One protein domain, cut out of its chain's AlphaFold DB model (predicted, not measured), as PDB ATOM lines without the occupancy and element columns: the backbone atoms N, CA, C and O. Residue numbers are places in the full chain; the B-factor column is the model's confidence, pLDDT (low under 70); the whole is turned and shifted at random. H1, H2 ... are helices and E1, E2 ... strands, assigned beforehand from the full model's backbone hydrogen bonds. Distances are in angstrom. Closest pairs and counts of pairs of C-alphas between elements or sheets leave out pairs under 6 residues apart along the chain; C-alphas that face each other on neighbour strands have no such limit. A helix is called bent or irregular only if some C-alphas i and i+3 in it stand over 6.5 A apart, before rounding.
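Overview. This is residues 41 to 136 of the 136 residues of the protein "Mu-transpos_C domain-containing protein" of Achromobacter piechaudii ATCC 43553 (UniProt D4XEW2). Picture a small closed barrel of six strands as the core, with H3 packed on its outside at E1 and H4 at E3, and H2 also outside, beside the strands. H1 and H5, near the two ends of the printed part, have their centres farthest from the middle. The printed part has 96 residues with five named helices and six named strands, in the order H1 E1 E2 E3 H2 H3 E4 E5 E6 H4 H5. Round the ring run E1 E2 E3 E6 E5 E4 and back to E1, each neighbour pair antiparallel; the class is mixed, helices and strands. The whole is compact, with a radius of gyration of the C-alphas of 13.0 A, and spans 34 by 34 by 18 A, only just flat.

Arrangement. Start at E1, residues 48 to 55, E2, 58 to 61, and E3, 64 to 67: they form a meander, each strand the antiparallel neighbour of the one before. Look for N 53 and O 60 at 3.0 A between E1 and E2, and N 59 and O 66 at 2.8 A between E2 and E3. E4, residues 85 to 91, E5, 98 to 101, and E6, 111 to 115, form a second meander, with N 90 and O 100 at 2.8 A and N 101 and O 111 at 2.7 A. The ring closes where N 52 and O 87 of E1 and E4 are 2.8 A apart and N 67 and O 114 of E3 and E6 are 3.0 A apart. H3, residues 76 to 82, is over E1 at a height of 6.0 A, slantwise at 46 degrees on the local plane; its closest C-alphas with E1 are Ala 80 and Thr 55, 4.9 A. H4, residues 117 to 122, is only just over E3, with 3 of its C-alphas on that strand, at a height of 6.0 A; the closest C-alphas are Ser 119 and Cys 64, 5.7 A. H2, residues 69 to 73, is on the barrel at a height of 9.3 A, over none of its strands. H5, residues 127 to 135, is only just on the barrel, with 5 pairs of C-alphas within 10 A; H1, residues 41 to 45, is only just not on it, with 4. Every O i to N i+4 pair is within hydrogen-bond range in H1, H2 and H5, against 2 of 3 in H3 and 0 of 2 in H4, where 2 of 3 O i to N i+3 pairs are.

Along the chain. Find C-alpha 48 at (175.273, 114.148, 113.644); from there E1 runs 21.6 A to C-alpha 55 at (163.329, 110.287, 131.236). E4 spans 18.6 A, E6 13.2 A, H5 12.4 A, H3 10.4 A and E3 10.3 A. H4 is irregular: C-alphas 118 and 121 are 7.7 A apart. H5 ends at C-alpha 135, (155.664, 125.589, 117.276).

Size, cuts and confidence. The two C-alphas farthest apart are those of Lys 107 and Val 136, 41.1 A. The printed part has no cut and no long link; E4 to E5 and E5 to E6 are short, the other links tight. Mean pLDDT of the printed part is 94.3, and Val 136, the chain's last residue, is the one residue under 70.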
ATOM      1  N   VAL A  41     178.537 101.392 107.851       89.88
ATOM      2  CA  VAL A  41     179.613 101.947 108.686       89.88
ATOM      3  C   VAL A  41     179.883 103.394 108.293       89.88
ATOM      4  O   VAL A  41     179.942 104.274 109.153       89.88
ATOM      5  N   VAL A  42     179.985 103.659 106.988       91.88
ATOM      6  CA  VAL A  42     180.204 105.015 106.469       91.88
ATOM      7  C   VAL A  42     179.010 105.910 106.796       91.88
ATOM      8  O   VAL A  42     179.194 107.007 107.321       91.88
ATOM      9  N   ARG A  43     177.779 105.438 106.563       91.38
ATOM     10  CA  ARG A  43     176.553 106.180 106.887       91.38
ATOM     11  C   ARG A  43     176.494 106.545 108.363       91.38
ATOM     12  O   ARG A  43     176.236 107.701 108.678       91.38
ATOM     13  N   PHE A  44     176.762 105.592 109.254       92.12
ATOM     14  CA  PHE A  44     176.770 105.841 110.692       92.12
ATOM     15  C   PHE A  44     177.828 106.879 111.098       92.12
ATOM     16  O   PHE A  44     177.538 107.779 111.890       92.12
ATOM     17  N   ALA A  45     179.034 106.798 110.526       91.88
ATOM     18  CA  ALA A  45     180.125 107.732 110.812       91.88
ATOM     19  C   ALA A  45     179.806 109.184 110.409       91.88
ATOM     20  O   ALA A  45     180.343 110.116 111.009       91.88
ATOM     21  N   LEU A  46     178.916 109.377 109.432       94.12
ATOM     22  CA  LEU A  46     178.478 110.690 108.949       94.12
ATOM     23  C   LEU A  46     177.323 111.299 109.761       94.12
ATOM     24  O   LEU A  46     176.983 112.467 109.556       94.12
ATOM     25  N   LEU A  47     176.703 110.542 110.671       96.00
ATOM     26  CA  LEU A  47     175.569 111.032 111.455       96.00
ATOM     27  C   LEU A  47     175.981 112.123 112.445       96.00
ATOM     28  O   LEU A  47     177.046 112.081 113.070       96.00
ATOM     29  N   ARG A  48     175.075 113.085 112.656       95.69
ATOM     30  CA  ARG A  48     175.273 114.148 113.644       95.69
ATOM     31  C   ARG A  48     175.177 113.571 115.046       95.69
ATOM     32  O   ARG A  48     174.306 112.753 115.317       95.69
ATOM     33  N   LYS A  49     176.036 114.044 115.951       96.31
ATOM     34  CA  LYS A  49     176.020 113.666 117.370       96.31
ATOM     35  C   LYS A  49     175.413 114.778 118.214       96.31
ATOM     36  O   LYS A  49     175.793 115.937 118.069       96.31
ATOM     37  N   LYS A  50     174.504 114.431 119.123       97.31
ATOM     38  CA  LYS A  50     173.913 115.365 120.094       97.31
ATOM     39  C   LYS A  50     173.589 114.632 121.399       97.31
ATOM     40  O   LYS A  50     173.585 113.405 121.445       97.31
ATOM     41  N   LYS A  51     173.386 115.373 122.489       97.44
ATOM     42  CA  LYS A  51     172.942 114.794 123.764       97.44
ATOM     43  C   LYS A  51     171.421 114.643 123.765       97.44
ATOM     44  O   LYS A  51     170.723 115.577 123.386       97.44
ATOM     45  N   ALA A  52     170.943 113.501 124.240       97.69
ATOM     46  CA  ALA A  52     169.548 113.233 124.568       97.69
ATOM     47  C   ALA A  52     169.396 113.044 126.083       97.69
ATOM     48  O   ALA A  52     170.376 112.761 126.782       97.69
ATOM     49  N   ILE A  53     168.177 113.196 126.598       97.94
ATOM     50  CA  ILE A  53     167.880 113.045 128.026       97.94
ATOM     51  C   ILE A  53     167.032 111.797 128.228       97.94
ATOM     52  O   ILE A  53     165.945 111.672 127.683       97.94
ATOM     53  N   VAL A  54     167.497 110.873 129.059       97.69
ATOM     54  CA  VAL A  54     166.692 109.729 129.478       97.69
ATOM     55  C   VAL A  54     165.733 110.176 130.578       97.69
ATOM     56  O   VAL A  54     166.148 110.708 131.613       97.69
ATOM     57  N   THR A  55     164.443 109.960 130.338       97.25
ATOM     58  CA  THR A  55     163.329 110.287 131.236       97.25
ATOM     59  C   THR A  55     162.554 109.029 131.619       97.25
ATOM     60  O   THR A  55     162.811 107.945 131.103       97.25
ATOM     61  N   ASP A  56     161.575 109.162 132.508       95.62
ATOM     62  CA  ASP A  56     160.636 108.089 132.843       95.62
ATOM     63  C   ASP A  56     159.734 107.673 131.670       95.62
ATOM     64  O   ASP A  56     159.188 106.572 131.675       95.62
ATOM     65  N   LYS A  57     159.593 108.533 130.655       95.06
ATOM     66  CA  LYS A  57     158.737 108.313 129.478       95.06
ATOM     67  C   LYS A  57     159.483 107.747 128.270       95.06
ATOM     68  O   LYS A  57     158.847 107.410 127.277       95.06
ATOM     69  N   GLY A  58     160.810 107.689 128.325       96.62
ATOM     70  CA  GLY A  58     161.651 107.355 127.181       96.62
ATOM     71  C   GLY A  58     162.888 108.242 127.092       96.62
ATOM     72  O   GLY A  58     163.139 109.097 127.946       96.62
ATOM     73  N   ILE A  59     163.657 108.043 126.032       97.94
ATOM     74  CA  ILE A  59     164.799 108.882 125.671       97.94
ATOM     75  C   ILE A  59     164.254 110.088 124.914       97.94
ATOM     76  O   ILE A  59     163.798 109.953 123.785       97.94
ATOM     77  N   GLU A  60     164.252 111.241 125.567       97.62
ATOM     78  CA  GLU A  60     163.780 112.512 125.032       97.62
ATOM     79  C   GLU A  60     164.862 113.150 124.155       97.62
ATOM     80  O   GLU A  60     165.986 113.413 124.608       97.62
ATOM     81  N   PHE A  61     164.522 113.385 122.890       97.94
ATOM     82  CA  PHE A  61     165.403 113.985 121.898       97.94
ATOM     83  C   PHE A  61     164.587 114.776 120.869       97.94
ATOM     84  O   PHE A  61     163.731 114.200 120.207       97.94
ATOM     85  N   GLU A  62     164.853 116.084 120.745       95.25
ATOM     86  CA  GLU A  62     164.213 116.989 119.765       95.25
ATOM     87  C   GLU A  62     162.672 116.878 119.731       95.25
ATOM     88  O   GLU A  62     162.066 116.759 118.671       95.25
ATOM     89  N   GLY A  63     162.025 116.855 120.904       92.19
ATOM     90  CA  GLY A  63     160.559 116.744 121.023       92.19
ATOM     91  C   GLY A  63     159.998 115.319 120.902       92.19
ATOM     92  O   GLY A  63     158.827 115.087 121.202       92.19
ATOM     93  N   CYS A  64     160.833 114.340 120.553       96.69
ATOM     94  CA  CYS A  64     160.459 112.935 120.422       96.69
ATOM     95  C   CYS A  64     160.899 112.093 121.623       96.69
ATOM     96  O   CYS A  64     161.881 112.389 122.304       96.69
ATOM     97  N   PHE A  65     160.186 110.989 121.848       97.62
ATOM     98  CA  PHE A  65     160.511 109.972 122.846       97.62
ATOM     99  C   PHE A  65     160.850 108.652 122.164       97.62
ATOM    100  O   PHE A  65     160.016 108.092 121.448       97.62
ATOM    101  N   TYR A  66     162.037 108.127 122.461       98.25
ATOM    102  CA  TYR A  66     162.572 106.893 121.894       98.25
ATOM    103  C   TYR A  66     162.748 105.794 122.942       98.25
ATOM    104  O   TYR A  66     162.900 106.066 124.138       98.25
ATOM    105  N   SER A  67     162.767 104.542 122.492       97.69
ATOM    106  CA  SER A  67     163.077 103.381 123.326       97.69
ATOM    107  C   SER A  67     163.760 102.273 122.522       97.69
ATOM    108  O   SER A  67     163.679 102.231 121.293       97.69
ATOM    109  N   PHE A  68     164.438 101.377 123.235       96.75
ATOM    110  CA  PHE A  68     165.013 100.140 122.713       96.75
ATOM    111  C   PHE A  68     164.954  99.039 123.788       96.75
ATOM    112  O   PHE A  68     164.888  99.363 124.983       96.75
ATOM    113  N   PRO A  69     164.962  97.748 123.409       95.94
ATOM    114  CA  PRO A  69     164.766  96.638 124.344       95.94
ATOM    115  C   PRO A  69     165.736  96.638 125.533       95.94
ATOM    116  O   PRO A  69     165.327  96.424 126.674       95.94
ATOM    117  N   GLU A  70     167.012  96.933 125.304       94.25
ATOM    118  CA  GLU A  70     168.038  96.900 126.343       94.25
ATOM    119  C   GLU A  70     167.883  98.036 127.361       94.25
ATOM    120  O   GLU A  70     168.183  97.828 128.536       94.25
ATOM    121  N   ALA A  71     167.355  99.201 126.969       94.00
ATOM    122  CA  ALA A  71     167.020 100.270 127.916       94.00
ATOM    123  C   ALA A  71     165.905  99.838 128.881       94.00
ATOM    124  O   ALA A  71     165.955 100.156 130.073       94.00
ATOM    125  N   ILE A  72     164.923  99.080 128.380       95.00
ATOM    126  CA  ILE A  72     163.842  98.513 129.194       95.00
ATOM    127  C   ILE A  72     164.412  97.450 130.137       95.00
ATOM    128  O   ILE A  72     164.194  97.521 131.345       95.00
ATOM    129  N   ALA A  73     165.204  96.511 129.609       95.06
ATOM    130  CA  ALA A  73     165.815  95.437 130.395       95.06
ATOM    131  C   ALA A  73     166.724  95.970 131.517       95.06
ATOM    132  O   ALA A  73     166.731  95.439 132.626       95.06
ATOM    133  N   GLN A  74     167.457  97.054 131.253       93.06
ATOM    134  CA  GLN A  74     168.319  97.728 132.228       93.06
ATOM    135  C   GLN A  74     167.579  98.746 133.108       93.06
ATOM    136  O   GLN A  74     168.216  99.460 133.882       93.06
ATOM    137  N   LYS A  75     166.247  98.844 133.001       95.38
ATOM    138  CA  LYS A  75     165.411  99.727 133.827       95.38
ATOM    139  C   LYS A  75     165.825 101.198 133.758       95.38
ATOM    140  O   LYS A  75     165.757 101.932 134.753       95.38
ATOM    141  N   TRP A  76     166.249 101.655 132.580       95.56
ATOM    142  CA  TRP A  76     166.677 103.040 132.370       95.56
ATOM    143  C   TRP A  76     165.573 104.029 132.744       95.56
ATOM    144  O   TRP A  76     165.832 105.003 133.449       95.56
ATOM    145  N   PHE A  77     164.334 103.743 132.349       95.56
ATOM    146  CA  PHE A  77     163.191 104.630 132.575       95.56
ATOM    147  C   PHE A  77     162.731 104.645 134.045       95.56
ATOM    148  O   PHE A  77     162.379 105.696 134.578       95.56
ATOM    149  N   GLU A  78     162.836 103.519 134.760       96.06
ATOM    150  CA  GLU A  78     162.599 103.476 136.212       96.06
ATOM    151  C   GLU A  78     163.654 104.292 136.975       96.06
ATOM    152  O   GLU A  78     163.333 105.040 137.900       96.06
ATOM    153  N   THR A  79     164.920 104.182 136.561       93.69
ATOM    154  CA  THR A  79     166.037 104.941 137.142       93.69
ATOM    155  C   THR A  79     165.866 106.437 136.878       93.69
ATOM    156  O   THR A  79     165.992 107.259 137.792       93.69
ATOM    157  N   ALA A  80     165.482 106.791 135.650       95.25
ATOM    158  CA  ALA A  80     165.240 108.163 135.227       95.25
ATOM    159  C   ALA A  80     164.058 108.829 135.950       95.25
ATOM    160  O   ALA A  80     164.044 110.055 136.081       95.25
ATOM    161  N   ARG A  81     163.121 108.039 136.497       93.25
ATOM    162  CA  ARG A  81     162.050 108.534 137.375       93.25
ATOM    163  C   ARG A  81     162.586 109.178 138.651       93.25
ATOM    164  O   ARG A  81     161.996 110.131 139.144       93.25
ATOM    165  N   LYS A  82     163.701 108.662 139.184       94.06
ATOM    166  CA  LYS A  82     164.390 109.244 140.347       94.06
ATOM    167  C   LYS A  82     165.341 110.357 139.927       94.06
ATOM    168  O   LYS A  82     165.399 111.394 140.580       94.06
ATOM    169  N   ARG A  83     166.109 110.135 138.856       95.50
ATOM    170  CA  ARG A  83     167.080 111.106 138.347       95.50
ATOM    171  C   ARG A  83     167.296 110.934 136.850       95.50
ATOM    172  O   ARG A  83     167.886 109.948 136.419       95.50
ATOM    173  N   ARG A  84     166.891 111.942 136.075       96.25
ATOM    174  CA  ARG A  84     167.185 112.030 134.640       96.25
ATOM    175  C   ARG A  84     168.692 112.068 134.397       96.25
ATOM    176  O   ARG A  84     169.436 112.671 135.174       96.25
ATOM    177  N   PHE A  85     169.132 111.454 133.306       96.25
ATOM    178  CA  PHE A  85     170.539 111.424 132.907       96.25
ATOM    179  C   PHE A  85     170.684 111.594 131.397       96.25
ATOM    180  O   PHE A  85     169.752 111.332 130.642       96.25
ATOM    181  N   SER A  86     171.845 112.072 130.953       96.00
ATOM    182  CA  SER A  86     172.108 112.324 129.535       96.00
ATOM    183  C   SER A  86     172.811 111.149 128.870       96.00
ATOM    184  O   SER A  86     173.731 110.578 129.455       96.00
ATOM    185  N   VAL A  87     172.461 110.886 127.617       96.38
ATOM    186  CA  VAL A  87     173.168 109.959 126.724       96.38
ATOM    187  C   VAL A  87     173.556 110.678 125.440       96.38
ATOM    188  O   VAL A  87     172.920 111.657 125.050       96.38
ATOM    189  N   THR A  88     174.612 110.218 124.779       97.12
ATOM    190  CA  THR A  88     174.972 110.719 123.449       97.12
ATOM    191  C   THR A  88     174.223 109.909 122.406       97.12
ATOM    192  O   THR A  88     174.173 108.683 122.496       97.12
ATOM    193  N   VAL A  89     173.664 110.585 121.407       97.62
ATOM    194  CA  VAL A  89     172.961 109.952 120.293       97.62
ATOM    195  C   VAL A  89     173.535 110.419 118.962       97.62
ATOM    196  O   VAL A  89     173.926 111.581 118.826       97.62
ATOM    197  N   SER A  90     173.601 109.511 117.991       97.38
ATOM    198  CA  SER A  90     173.798 109.825 116.577       97.38
ATOM    199  C   SER A  90     172.452 109.765 115.856       97.38
ATOM    200  O   SER A  90     171.679 108.839 116.090       97.38
ATOM    201  N   TYR A  91     172.162 110.719 114.978       97.25
ATOM    202  CA  TYR A  91     170.869 110.805 114.292       97.25
ATOM    203  C   TYR A  91     171.004 111.385 112.878       97.25
ATOM    204  O   TYR A  91     171.973 112.086 112.567       97.25
ATOM    205  N   ASP A  92     170.026 111.076 112.025       95.69
ATOM    206  CA  ASP A  92     169.841 111.689 110.706       95.69
ATOM    207  C   ASP A  92     168.807 112.812 110.835       95.69
ATOM    208  O   ASP A  92     167.713 112.592 111.343       95.69
ATOM    209  N   THR A  93     169.125 114.028 110.390       94.62
ATOM    210  CA  THR A  93     168.210 115.177 110.519       94.62
ATOM    211  C   THR A  93     166.937 115.017 109.686       94.62
ATOM    212  O   THR A  93     165.922 115.645 109.979       94.62
ATOM    213  N   ARG A  94     166.989 114.181 108.642       95.12
ATOM    214  CA  ARG A  94     165.929 114.031 107.637       95.12
ATOM    215  C   ARG A  94     164.835 113.054 108.048       95.12
ATOM    216  O   ARG A  94     163.779 113.068 107.432       95.12
ATOM    217  N   LEU A  95     165.091 112.191 109.031       95.69
ATOM    218  CA  LEU A  95     164.142 111.165 109.446       95.69
ATOM    219  C   LEU A  95     164.265 110.897 110.945       95.69
ATOM    220  O   LEU A  95     165.294 110.417 111.419       95.69
ATOM    221  N   ALA A  96     163.187 111.164 111.673       96.62
ATOM    222  CA  ALA A  96     163.125 111.037 113.120       96.62
ATOM    223  C   ALA A  96     162.753 109.628 113.604       96.62
ATOM    224  O   ALA A  96     162.708 109.412 114.809       96.62
ATOM    225  N   ASP A  97     162.506 108.662 112.716       97.19
ATOM    226  CA  ASP A  97     162.033 107.313 113.076       97.19
ATOM    227  C   ASP A  97     162.965 106.562 114.026       97.19
ATOM    228  O   ASP A  97     162.516 105.765 114.858       97.19
ATOM    229  N   SER A  98     164.270 106.801 113.893       96.94
ATOM    230  CA  SER A  98     165.271 106.119 114.697       96.94
ATOM    231  C   SER A  98     166.478 106.991 114.992       96.94
ATOM    232  O   SER A  98     166.878 107.842 114.198       96.94
ATOM    233  N   ILE A  99     167.076 106.731 116.149       97.50
ATOM    234  CA  ILE A  99     168.335 107.322 116.585       97.50
ATOM    235  C   ILE A  99     169.257 106.219 117.101       97.50
ATOM    236  O   ILE A  99     168.807 105.178 117.576       97.50
ATOM    237  N   TYR A 100     170.557 106.460 117.047       97.25
ATOM    238  CA  TYR A 100     171.569 105.550 117.565       97.25
ATOM    239  C   TYR A 100     172.044 106.040 118.925       97.25
ATOM    240  O   TYR A 100     172.666 107.095 119.027       97.25
ATOM    241  N   VAL A 101     171.774 105.282 119.976       97.00
ATOM    242  CA  VAL A 101     172.155 105.601 121.348       97.00
ATOM    243  C   VAL A 101     173.518 104.997 121.642       97.00
ATOM    244  O   VAL A 101     173.695 103.780 121.618       97.00
ATOM    245  N   HIS A 102     174.495 105.851 121.939       95.19
ATOM    246  CA  HIS A 102     175.834 105.401 122.300       95.19
ATOM    247  C   HIS A 102     175.820 104.813 123.715       95.19
ATOM    248  O   HIS A 102     175.212 105.403 124.617       95.19
ATOM    249  N   PRO A 103     176.492 103.674 123.945       89.69
ATOM    250  CA  PRO A 103     176.594 103.095 125.274       89.69
ATOM    251  C   PRO A 103     177.382 104.022 126.204       89.69
ATOM    252  O   PRO A 103     178.337 104.684 125.797       89.69
ATOM    253  N   LEU A 104     177.004 104.039 127.484       83.31
ATOM    254  CA  LEU A 104     177.644 104.886 128.498       83.31
ATOM    255  C   LEU A 104     179.128 104.547 128.715       83.31
ATOM    256  O   LEU A 104     179.894 105.409 129.136       83.31
ATOM    257  N   ASP A 105     179.529 103.306 128.435       83.56
ATOM    258  CA  ASP A 105     180.910 102.835 128.565       83.56
ATOM    259  C   ASP A 105     181.782 103.131 127.333       83.56
ATOM    260  O   ASP A 105     183.001 102.989 127.411       83.56
ATOM    261  N   GLY A 106     181.176 103.531 126.206       79.31
ATOM    262  CA  GLY A 106     181.847 103.782 124.928       79.31
ATOM    263  C   GLY A 106     182.499 102.556 124.277       79.31
ATOM    264  O   GLY A 106     183.252 102.720 123.321       79.31
ATOM    265  N   LYS A 107     182.260 101.341 124.788       76.38
ATOM    266  CA  LYS A 107     182.964 100.113 124.365       76.38
ATOM    267  C   LYS A 107     182.134  99.197 123.475       76.38
ATOM    268  O   LYS A 107     182.664  98.212 122.967       76.38
ATOM    269  N   ARG A 108     180.840  99.474 123.334       83.31
ATOM    270  CA  ARG A 108     179.906  98.657 122.553       83.31
ATOM    271  C   ARG A 108     179.436  99.400 121.312       83.31
ATOM    272  O   ARG A 108     179.535 100.624 121.229       83.31
ATOM    273  N   GLU A 109     178.886  98.634 120.381       89.56
ATOM    274  CA  GLU A 109     178.136  99.198 119.269       89.56
ATOM    275  C   GLU A 109     176.940 100.022 119.789       89.56
ATOM    276  O   GLU A 109     176.364  99.691 120.835       89.56
ATOM    277  N   PRO A 110     176.560 101.104 119.092       93.38
ATOM    278  CA  PRO A 110     175.380 101.887 119.427       93.38
ATOM    279  C   PRO A 110     174.094 101.061 119.340       93.38
ATOM    280  O   PRO A 110     173.907 100.256 118.428       93.38
ATOM    281  N   TYR A 111     173.158 101.335 120.243       95.62
ATOM    282  CA  TYR A 111     171.820 100.752 120.213       95.62
ATOM    283  C   TYR A 111     170.913 101.541 119.271       95.62
ATOM    284  O   TYR A 111     170.903 102.770 119.312       95.62
ATOM    285  N   VAL A 112     170.105 100.864 118.458       96.81
ATOM    286  CA  VAL A 112     169.091 101.534 117.631       96.81
ATOM    287  C   VAL A 112     167.826 101.724 118.461       96.81
ATOM    288  O   VAL A 112     167.170 100.754 118.835       96.81
ATOM    289  N   ALA A 113     167.482 102.977 118.745       97.50
ATOM    290  CA  ALA A 113     166.251 103.348 119.425       97.50
ATOM    291  C   ALA A 113     165.222 103.859 118.418       97.50
ATOM    292  O   ALA A 113     165.555 104.632 117.521       97.50
ATOM    293  N   THR A 114     163.972 103.441 118.584       98.00
ATOM    294  CA  THR A 114     162.852 103.805 117.703       98.00
ATOM    295  C   THR A 114     161.821 104.633 118.455       98.00
ATOM    296  O   THR A 114     161.808 104.640 119.692       98.00
ATOM    297  N   LEU A 115     160.998 105.377 117.713       97.62
ATOM    298  CA  LEU A 115     159.919 106.181 118.285       97.62
ATOM    299  C   LEU A 115     158.998 105.318 119.159       97.62
ATOM    300  O   LEU A 115     158.545 104.246 118.764       97.62
ATOM    301  N   THR A 116     158.702 105.814 120.354       96.94
ATOM    302  CA  THR A 116     157.672 105.241 121.229       96.94
ATOM    303  C   THR A 116     156.273 105.566 120.710       96.94
ATOM    304  O   THR A 116     156.092 106.531 119.970       96.94
ATOM    305  N   GLU A 117     155.258 104.848 121.201       95.06
ATOM    306  CA  GLU A 117     153.838 105.123 120.912       95.06
ATOM    307  C   GLU A 117     153.452 106.596 121.125       95.06
ATOM    308  O   GLU A 117     152.714 107.185 120.339       95.06
ATOM    309  N   ARG A 118     154.025 107.249 122.146       92.88
ATOM    310  CA  ARG A 118     153.798 108.676 122.428       92.88
ATOM    311  C   ARG A 118     154.203 109.585 121.263       92.88
ATOM    312  O   ARG A 118     153.621 110.652 121.094       92.88
ATOM    313  N   SER A 119     155.220 109.182 120.512       95.38
ATOM    314  CA  SER A 119     155.782 109.935 119.387       95.38
ATOM    315  C   SER A 119     155.470 109.279 118.042       95.38
ATOM    316  O   SER A 119     156.037 109.677 117.032       95.38
ATOM    317  N   ALA A 120     154.546 108.310 117.995       94.19
ATOM    318  CA  ALA A 120     154.195 107.598 116.766       94.19
ATOM    319  C   ALA A 120     153.660 108.532 115.666       94.19
ATOM    320  O   ALA A 120     153.864 108.264 114.484       94.19
ATOM    321  N   LYS A 121     153.046 109.666 116.044       94.88
ATOM    322  CA  LYS A 121     152.591 110.711 115.110       94.88
ATOM    323  C   LYS A 121     153.713 111.352 114.283       94.88
ATOM    324  O   LYS A 121     153.424 111.938 113.251       94.88
ATOM    325  N   TYR A 122     154.965 111.235 114.727       95.75
ATOM    326  CA  TYR A 122     156.139 111.805 114.060       95.75
ATOM    327  C   TYR A 122     156.841 110.831 113.116       95.75
ATOM    328  O   TYR A 122     157.883 111.152 112.547       95.75
ATOM    329  N   LYS A 123     156.280 109.634 112.933       96.12
ATOM    330  CA  LYS A 123     156.826 108.643 112.013       96.12
ATOM    331  C   LYS A 123     156.829 109.175 110.578       96.12
ATOM    332  O   LYS A 123     155.811 109.655 110.087       96.12
ATOM    333  N   GLY A 124     157.964 109.043 109.903       96.62
ATOM    334  CA  GLY A 124     158.195 109.524 108.545       96.62
ATOM    335  C   GLY A 124     158.543 111.011 108.446       96.62
ATOM    336  O   GLY A 124     158.762 111.479 107.333       96.62
ATOM    337  N   MET A 125     158.608 111.740 109.565       96.94
ATOM    338  CA  MET A 125     158.924 113.171 109.576       96.94
ATOM    339  C   MET A 125     160.412 113.426 109.828       96.94
ATOM    340  O   MET A 125     161.105 112.647 110.487       96.94
ATOM    341  N   SER A 126     160.893 114.556 109.330       96.94
ATOM    342  CA  SER A 126     162.183 115.147 109.682       96.94
ATOM    343  C   SER A 126     162.114 115.899 111.016       96.94
ATOM    344  O   SER A 126     161.044 116.294 111.479       96.94
ATOM    345  N   PHE A 127     163.271 116.141 111.638       96.25
ATOM    346  CA  PHE A 127     163.320 116.914 112.885       96.25
ATOM    347  C   PHE A 127     162.871 118.371 112.697       96.25
ATOM    348  O   PHE A 127     162.286 118.945 113.613       96.25
ATOM    349  N   ASP A 128     163.082 118.945 111.510       95.44
ATOM    350  CA  ASP A 128     162.637 120.304 111.188       95.44
ATOM    351  C   ASP A 128     161.101 120.386 111.080       95.44
ATOM    352  O   ASP A 128     160.493 121.322 111.598       95.44
ATOM    353  N   GLU A 129     160.451 119.381 110.481       95.88
ATOM    354  CA  GLU A 129     158.983 119.292 110.438       95.88
ATOM    355  C   GLU A 129     158.383 119.133 111.835       95.88
ATOM    356  O   GLU A 129     157.385 119.772 112.155       95.88
ATOM    357  N   ILE A 130     159.004 118.319 112.692       95.62
ATOM    358  CA  ILE A 130     158.554 118.122 114.078       95.62
ATOM    359  C   ILE A 130     158.673 119.426 114.870       95.62
ATOM    360  O   ILE A 130     157.735 119.806 115.570       95.62
ATOM    361  N   ALA A 131     159.793 120.138 114.724       94.62
ATOM    362  CA  ALA A 131     159.984 121.442 115.350       94.62
ATOM    363  C   ALA A 131     158.924 122.455 114.891       94.62
ATOM    364  O   ALA A 131     158.408 123.213 115.711       94.62
ATOM    365  N   TYR A 132     158.552 122.431 113.607       94.69
ATOM    366  CA  TYR A 132     157.450 123.237 113.090       94.69
ATOM    367  C   TYR A 132     156.105 122.832 113.716       94.69
ATOM    368  O   TYR A 132     155.396 123.697 114.225       94.69
ATOM    369  N   TYR A 133     155.783 121.535 113.764       91.38
ATOM    370  CA  TYR A 133     154.542 121.017 114.360       91.38
ATOM    371  C   TYR A 133     154.367 121.362 115.845       91.38
ATOM    372  O   TYR A 133     153.239 121.550 116.281       91.38
ATOM    373  N   GLU A 134     155.450 121.418 116.622       86.44
ATOM    374  CA  GLU A 134     155.415 121.798 118.046       86.44
ATOM    375  C   GLU A 134     155.381 123.326 118.257       86.44
ATOM    376  O   GLU A 134     155.118 123.791 119.365       86.44
ATOM    377  N   SER A 135     155.666 124.117 117.216       84.81
ATOM    378  CA  SER A 135     155.664 125.589 117.276       84.81
ATOM    379  C   SER A 135     154.320 126.240 116.928       84.81
ATOM    380  O   SER A 135     154.154 127.440 117.163       84.81
ATOM    381  N   VAL A 136     153.391 125.465 116.358       67.56
ATOM    382  CA  VAL A 136     152.045 125.882 115.921       67.56
ATOM    383  C   VAL A 136     151.014 125.520 116.982       67.56
ATOM    384  O   VAL A 136     150.169 126.392 117.286       67.56
TER     385      VAL A 136